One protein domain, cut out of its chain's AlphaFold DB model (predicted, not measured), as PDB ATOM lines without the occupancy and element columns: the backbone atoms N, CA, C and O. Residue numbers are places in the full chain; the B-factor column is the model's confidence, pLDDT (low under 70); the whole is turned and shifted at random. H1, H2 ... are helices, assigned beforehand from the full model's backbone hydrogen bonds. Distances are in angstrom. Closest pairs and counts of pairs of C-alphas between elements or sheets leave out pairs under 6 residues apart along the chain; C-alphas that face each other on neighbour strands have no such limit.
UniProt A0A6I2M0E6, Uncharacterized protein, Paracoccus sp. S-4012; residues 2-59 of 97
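This is residues 2 to 59 of the 97 residues of an uncharacterized protein of Paracoccus sp. S-4012 (UniProt A0A6I2M0E6). Two long helices, H1 and H2, make a narrow open U: H1 runs out, a loop of nine residues turns round, and H2 folds back beside it with a gap between. Residues 2 to 9, in H1, and residues 26 to 39, at the turn, stick out. The printed part has 58 residues, with two named helices and no named strand, and is all helix. It is loose, with a radius of gyration of the C-alphas of 14.4 A, and spans 48 by 20 by 13 A, a rod.

H1, residues 2 to 27, and H2, residues 37 to 58, are near each other: 8 pairs of their C-alphas are within 10 A and no pair is within 8 A. A short link joins them. In H1 and H2 every O i to N i+4 pair is within hydrogen-bond range.

H1 is 37.4 A long, from C-alpha 2 at (71.646, 2.761, 23.276) to C-alpha 27 at (34.778, 6.267, 28.801). H2 is 31.5 A long and ends with C-alpha 58 at (63.571, 16.963, 22.356).

The two C-alphas farthest apart, of His 2 and Gly 32, are 48.1 A apart. The printed part has no cut. Its mean pLDDT is 70.2, and 26 residues are under 70, among them residues 21 to 35.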
ATOM      1  N   HIS A   2      72.366   2.158  22.132       62.66
ATOM      2  CA  HIS A   2      71.646   2.761  23.276       62.66
ATOM      3  C   HIS A   2      70.603   3.850  22.928       62.66
ATOM      4  O   HIS A   2      69.481   3.804  23.418       62.66
ATOM      5  N   ARG A   3      70.922   4.766  22.001       63.28
ATOM      6  CA  ARG A   3      70.010   5.855  21.590       63.28
ATOM      7  C   ARG A   3      68.742   5.400  20.860       63.28
ATOM      8  O   ARG A   3      67.705   6.036  20.992       63.28
ATOM      9  N   ARG A   4      68.805   4.321  20.067       64.00
ATOM     10  CA  ARG A   4      67.620   3.815  19.341       64.00
ATOM     11  C   ARG A   4      66.570   3.287  20.325       64.00
ATOM     12  O   ARG A   4      65.396   3.594  20.178       64.00
ATOM     13  N   SER A   5      67.028   2.649  21.399       76.56
ATOM     14  CA  SER A   5      66.186   2.143  22.486       76.56
ATOM     15  C   SER A   5      65.531   3.248  23.327       76.56
ATOM     16  O   SER A   5      64.528   3.002  23.988       76.56
ATOM     17  N   GLU A   6      66.096   4.456  23.369       77.88
ATOM     18  CA  GLU A   6      65.480   5.611  24.046       77.88
ATOM     19  C   GLU A   6      64.383   6.245  23.194       77.88
ATOM     20  O   GLU A   6      63.339   6.620  23.721       77.88
ATOM     21  N   ILE A   7      64.582   6.298  21.874       77.12
ATOM     22  CA  ILE A   7      63.561   6.759  20.927       77.12
ATOM     23  C   ILE A   7      62.375   5.789  20.922       77.12
ATOM     24  O   ILE A   7      61.237   6.228  21.036       77.12
ATOM     25  N   GLU A   8      62.632   4.480  20.870       78.19
ATOM     26  CA  GLU A   8      61.592   3.442  20.938       78.19
ATOM     27  C   GLU A   8      60.785   3.532  22.240       78.19
ATOM     28  O   GLU A   8      59.555   3.496  22.218       78.19
ATOM     29  N   ARG A   9      61.463   3.742  23.375       81.56
ATOM     30  CA  ARG A   9      60.799   3.942  24.672       81.56
ATOM     31  C   ARG A   9      59.994   5.238  24.727       81.56
ATOM     32  O   ARG A   9      58.868   5.223  25.218       81.56
ATOM     33  N   SER A  10      60.528   6.330  24.185       76.44
ATOM     34  CA  SER A  10      59.836   7.625  24.138       76.44
ATOM     35  C   SER A  10      58.585   7.560  23.257       76.44
ATOM     36  O   SER A  10      57.524   8.033  23.655       76.44
ATOM     37  N   ALA A  11      58.673   6.900  22.100       80.88
ATOM     38  CA  ALA A  11      57.539   6.694  21.203       80.88
ATOM     39  C   ALA A  11      56.450   5.819  21.846       80.88
ATOM     40  O   ALA A  11      55.267   6.151  21.777       80.88
ATOM     41  N   MET A  12      56.842   4.738  22.528       83.31
ATOM     42  CA  MET A  12      55.904   3.857  23.227       83.31
ATOM     43  C   MET A  12      55.193   4.572  24.385       83.31
ATOM     44  O   MET A  12      53.990   4.393  24.573       83.31
ATOM     45  N   MET A  13      55.903   5.433  25.121       84.94
ATOM     46  CA  MET A  13      55.327   6.248  26.193       84.94
ATOM     47  C   MET A  13      54.296   7.254  25.657       84.94
ATOM     48  O   MET A  13      53.188   7.336  26.187       84.94
ATOM     49  N   LEU A  14      54.620   7.956  24.566       79.25
ATOM     50  CA  LEU A  14      53.705   8.894  23.906       79.25
ATOM     51  C   LEU A  14      52.444   8.196  23.371       79.25
ATOM     52  O   LEU A  14      51.334   8.690  23.568       79.25
ATOM     53  N   MET A  15      52.595   7.015  22.763       76.94
ATOM     54  CA  MET A  15      51.469   6.212  22.276       76.94
ATOM     55  C   MET A  15      50.538   5.784  23.420       76.94
ATOM     56  O   MET A  15      49.318   5.893  23.297       76.94
ATOM     57  N   MET A  16      51.090   5.355  24.559       75.81
ATOM     58  CA  MET A  16      50.300   4.987  25.739       75.81
ATOM     59  C   MET A  16      49.571   6.180  26.357       75.81
ATOM     60  O   MET A  16      48.413   6.034  26.757       75.81
ATOM     61  N   MET A  17      50.194   7.362  26.391       73.81
ATOM     62  CA  MET A  17      49.522   8.589  26.827       73.81
ATOM     63  C   MET A  17      48.358   8.935  25.896       73.81
ATOM     64  O   MET A  17      47.241   9.123  26.372       73.81
ATOM     65  N   ALA A  18      48.569   8.917  24.577       74.88
ATOM     66  CA  ALA A  18      47.515   9.195  23.601       74.88
ATOM     67  C   ALA A  18      46.339   8.207  23.713       74.88
ATOM     68  O   ALA A  18      45.181   8.621  23.780       74.88
ATOM     69  N   ILE A  19      46.618   6.903  23.822       74.75
ATOM     70  CA  ILE A  19      45.590   5.869  24.021       74.75
ATOM     71  C   ILE A  19      44.822   6.100  25.325       74.75
ATOM     72  O   ILE A  19      43.600   5.952  25.352       74.75
ATOM     73  N   THR A  20      45.518   6.460  26.404       73.56
ATOM     74  CA  THR A  20      44.892   6.740  27.703       73.56
ATOM     75  C   THR A  20      43.983   7.959  27.612       73.56
ATOM     76  O   THR A  20      42.836   7.878  28.041       73.56
ATOM     77  N   HIS A  21      44.425   9.041  26.968       68.12
ATOM     78  CA  HIS A  21      43.591  10.217  26.726       68.12
ATOM     79  C   HIS A  21      42.349   9.877  25.894       68.12
ATOM     80  O   HIS A  21      41.244  10.223  26.296       68.12
ATOM     81  N   ILE A  22      42.493   9.127  24.795       69.25
ATOM     82  CA  ILE A  22      41.357   8.708  23.954       69.25
ATOM     83  C   ILE A  22      40.383   7.825  24.741       69.25
ATOM     84  O   ILE A  22      39.171   8.007  24.646       69.25
ATOM     85  N   ARG A  23      40.887   6.867  25.529       64.62
ATOM     86  CA  ARG A  23      40.044   5.986  26.348       64.62
ATOM     87  C   ARG A  23      39.326   6.753  27.448       64.62
ATOM     88  O   ARG A  23      38.143   6.517  27.638       64.62
ATOM     89  N   VAL A  24      39.996   7.681  28.126       64.38
ATOM     90  CA  VAL A  24      39.373   8.543  29.139       64.38
ATOM     91  C   VAL A  24      38.321   9.446  28.497       64.38
ATOM     92  O   VAL A  24      37.234   9.563  29.039       64.38
ATOM     93  N   PHE A  25      38.570  10.008  27.314       62.41
ATOM     94  CA  PHE A  25      37.560  10.791  26.595       62.41
ATOM     95  C   PHE A  25      36.372   9.956  26.103       62.41
ATOM     96  O   PHE A  25      35.254  10.454  26.096       62.41
ATOM     97  N   LYS A  26      36.589   8.690  25.724       59.19
ATOM     98  CA  LYS A  26      35.509   7.779  25.314       59.19
ATOM     99  C   LYS A  26      34.740   7.148  26.480       59.19
ATOM    100  O   LYS A  26      33.603   6.742  26.271       59.19
ATOM    101  N   LEU A  27      35.352   6.999  27.658       53.75
ATOM    102  CA  LEU A  27      34.778   6.267  28.801       53.75
ATOM    103  C   LEU A  27      34.389   7.156  29.983       53.75
ATOM    104  O   LEU A  27      33.601   6.718  30.818       53.75
ATOM    105  N   ALA A  28      34.907   8.381  30.086       52.28
ATOM    106  CA  ALA A  28      34.374   9.340  31.039       52.28
ATOM    107  C   ALA A  28      33.011   9.806  30.510       52.28
ATOM    108  O   ALA A  28      32.951  10.325  29.392       52.28
ATOM    109  N   PRO A  29      31.921   9.657  31.280       50.84
ATOM    110  CA  PRO A  29      30.669  10.306  30.953       50.84
ATOM    111  C   PRO A  29      30.899  11.802  31.176       50.84
ATOM    112  O   PRO A  29      30.680  12.325  32.267       50.84
ATOM    113  N   TYR A  30      31.435  12.487  30.165       55.78
ATOM    114  CA  TYR A  30      31.537  13.938  30.164       55.78
ATOM    115  C   TYR A  30      30.109  14.464  30.237       55.78
ATOM    116  O   TYR A  30      29.373  14.411  29.258       55.78
ATOM    117  N   HIS A  31      29.714  14.877  31.443       53.03
ATOM    118  CA  HIS A  31      28.395  15.369  31.820       53.03
ATOM    119  C   HIS A  31      27.663  16.078  30.667       53.03
ATOM    120  O   HIS A  31      27.878  17.265  30.430       53.03
ATOM    121  N   GLY A  32      26.801  15.339  29.961       53.94
ATOM    122  CA  GLY A  32      25.738  15.860  29.100       53.94
ATOM    123  C   GLY A  32      26.128  16.856  28.003       53.94
ATOM    124  O   GLY A  32      25.262  17.615  27.575       53.94
ATOM    125  N   ARG A  33      27.387  16.907  27.554       57.53
ATOM    126  CA  ARG A  33      27.766  17.703  26.380       57.53
ATOM    127  C   ARG A  33      28.319  16.790  25.304       57.53
ATOM    128  O   ARG A  33      29.485  16.408  25.351       57.53
ATOM    129  N   ASP A  34      27.459  16.478  24.341       64.06
ATOM    130  CA  ASP A  34      27.860  15.874  23.079       64.06
ATOM    131  C   ASP A  34      28.827  16.840  22.394       64.06
ATOM    132  O   ASP A  34      28.446  17.926  21.945       64.06
ATOM    133  N   PHE A  35      30.108  16.483  22.378       60.94
ATOM    134  CA  PHE A  35      31.064  17.193  21.549       60.94
ATOM    135  C   PHE A  35      30.739  16.866  20.098       60.94
ATOM    136  O   PHE A  35      30.661  15.696  19.725       60.94
ATOM    137  N   THR A  36      30.552  17.892  19.275       71.56
ATOM    138  CA  THR A  36      30.410  17.662  17.838       71.56
ATOM    139  C   THR A  36      31.720  17.103  17.291       71.56
ATOM    140  O   THR A  36      32.797  17.409  17.815       71.56
ATOM    141  N   ASP A  37      31.659  16.322  16.211       66.62
ATOM    142  CA  ASP A  37      32.857  15.778  15.555       66.62
ATOM    143  C   ASP A  37      33.897  16.876  15.269       66.62
ATOM    144  O   ASP A  37      35.094  16.678  15.462       66.62
ATOM    145  N   ALA A  38      33.443  18.087  14.934       67.38
ATOM    146  CA  ALA A  38      34.295  19.258  14.736       67.38
ATOM    147  C   ALA A  38      35.068  19.687  16.000       67.38
ATOM    148  O   ALA A  38      36.220  20.114  15.914       67.38
ATOM    149  N   GLN A  39      34.464  19.577  17.185       67.38
ATOM    150  CA  GLN A  39      35.141  19.886  18.446       67.38
ATOM    151  C   GLN A  39      36.152  18.800  18.818       67.38
ATOM    152  O   GLN A  39      37.242  19.126  19.288       67.38
ATOM    153  N   LEU A  40      35.833  17.528  18.563       68.50
ATOM    154  CA  LEU A  40      36.763  16.415  18.768       68.50
ATOM    155  C   LEU A  40      37.980  16.515  17.841       68.50
ATOM    156  O   LEU A  40      39.108  16.309  18.295       68.50
ATOM    157  N   VAL A  41      37.776  16.891  16.575       70.69
ATOM    158  CA  VAL A  41      38.860  17.156  15.615       70.69
ATOM    159  C   VAL A  41      39.751  18.290  16.116       70.69
ATOM    160  O   VAL A  41      40.953  18.094  16.246       70.69
ATOM    161  N   LYS A  42      39.170  19.424  16.524       71.62
ATOM    162  CA  LYS A  42      39.936  20.577  17.018       71.62
ATOM    163  C   LYS A  42      40.753  20.273  18.280       71.62
ATOM    164  O   LYS A  42      41.873  20.756  18.427       71.62
ATOM    165  N   VAL A  43      40.206  19.477  19.204       72.56
ATOM    166  CA  VAL A  43      40.949  19.014  20.390       72.56
ATOM    167  C   VAL A  43      42.091  18.086  19.975       72.56
ATOM    168  O   VAL A  43      43.195  18.209  20.500       72.56
ATOM    169  N   SER A  44      41.850  17.195  19.012       74.00
ATOM    170  CA  SER A  44      42.866  16.265  18.508       74.00
ATOM    171  C   SER A  44      44.007  16.999  17.796       74.00
ATOM    172  O   SER A  44      45.167  16.706  18.068       74.00
ATOM    173  N   GLU A  45      43.696  17.988  16.957       75.12
ATOM    174  CA  GLU A  45      44.677  18.862  16.296       75.12
ATOM    175  C   GLU A  45      45.527  19.620  17.323       75.12
ATOM    176  O   GLU A  45      46.750  19.562  17.266       75.12
ATOM    177  N   GLY A  46      44.904  20.229  18.340       78.62
ATOM    178  CA  GLY A  46      45.645  20.939  19.388       78.62
ATOM    179  C   GLY A  46      46.568  20.036  20.217       78.62
ATOM    180  O   GLY A  46      47.643  20.462  20.641       78.62
ATOM    181  N   VAL A  47      46.183  18.774  20.435       78.25
ATOM    182  CA  VAL A  47      47.047  17.782  21.096       78.25
ATOM    183  C   VAL A  47      48.208  17.373  20.187       78.25
ATOM    184  O   VAL A  47      49.332  17.247  20.675       78.25
ATOM    185  N   LEU A  48      47.970  17.187  18.886       78.75
ATOM    186  CA  LEU A  48      49.020  16.857  17.918       78.75
ATOM    187  C   LEU A  48      50.042  17.990  17.778       78.75
ATOM    188  O   LEU A  48      51.237  17.713  17.866       78.75
ATOM    189  N   ASP A  49      49.598  19.244  17.686       76.81
ATOM    190  CA  ASP A  49      50.477  20.421  17.652       76.81
ATOM    191  C   ASP A  49      51.334  20.519  18.922       76.81
ATOM    192  O   ASP A  49      52.536  20.799  18.876       76.81
ATOM    193  N   HIS A  50      50.736  20.240  20.085       77.75
ATOM    194  CA  HIS A  50      51.464  20.242  21.349       77.75
ATOM    195  C   HIS A  50      52.540  19.148  21.395       77.75
ATOM    196  O   HIS A  50      53.664  19.395  21.842       77.75
ATOM    197  N   LEU A  51      52.214  17.945  20.915       75.88
ATOM    198  CA  LEU A  51      53.158  16.834  20.822       75.88
ATOM    199  C   LEU A  51      54.276  17.114  19.816       75.88
ATOM    200  O   LEU A  51      55.434  16.822  20.112       75.88
ATOM    201  N   GLU A  52      53.960  17.713  18.667       79.75
ATOM    202  CA  GLU A  52      54.951  18.123  17.672       79.75
ATOM    203  C   GLU A  52      55.932  19.138  18.266       79.75
ATOM    204  O   GLU A  52      57.146  18.967  18.152       79.75
ATOM    205  N   HIS A  53      55.427  20.143  18.980       79.50
ATOM    206  CA  HIS A  53      56.267  21.139  19.634       79.50
ATOM    207  C   HIS A  53      57.201  20.513  20.688       79.50
ATOM    208  O   HIS A  53      58.389  20.839  20.745       79.50
ATOM    209  N   GLN A  54      56.712  19.560  21.492       69.94
ATOM    210  CA  GLN A  54      57.567  18.843  22.449       69.94
ATOM    211  C   GLN A  54      58.601  17.948  21.760       69.94
ATOM    212  O   GLN A  54      59.759  17.898  22.180       69.94
ATOM    213  N   LEU A  55      58.223  17.279  20.673       70.75
ATOM    214  CA  LEU A  55      59.145  16.478  19.874       70.75
ATOM    215  C   LEU A  55      60.235  17.346  19.239       70.75
ATOM    216  O   LEU A  55      61.397  16.946  19.258       70.75
ATOM    217  N   GLN A  56      59.915  18.540  18.741       72.31
ATOM    218  CA  GLN A  56      60.908  19.490  18.231       72.31
ATOM    219  C   GLN A  56      61.854  19.996  19.330       72.31
ATOM    220  O   GLN A  56      63.038  20.190  19.063       72.31
ATOM    221  N   ALA A  57      61.370  20.157  20.565       69.12
ATOM    222  CA  ALA A  57      62.208  20.531  21.705       69.12
ATOM    223  C   ALA A  57      63.173  19.406  22.133       69.12
ATOM    224  O   ALA A  57      64.293  19.680  22.561       69.12
ATOM    225  N   ILE A  58      62.758  18.141  22.004       66.25
ATOM    226  CA  ILE A  58      63.571  16.963  22.356       66.25
ATOM    227  C   ILE A  58      64.515  16.570  21.209       66.25
ATOM    228  O   ILE A  58      65.609  16.048  21.443       66.25
ATOM    229  N   THR A  59      64.121  16.819  19.958       65.75
ATOM    230  CA  THR A  59      64.946  16.511  18.789       65.75
ATOM    231  C   THR A  59      66.021  17.591  18.653       65.75
ATOM    232  O   THR A  59      65.691  18.735  18.353       65.75
TER     233      THR A  59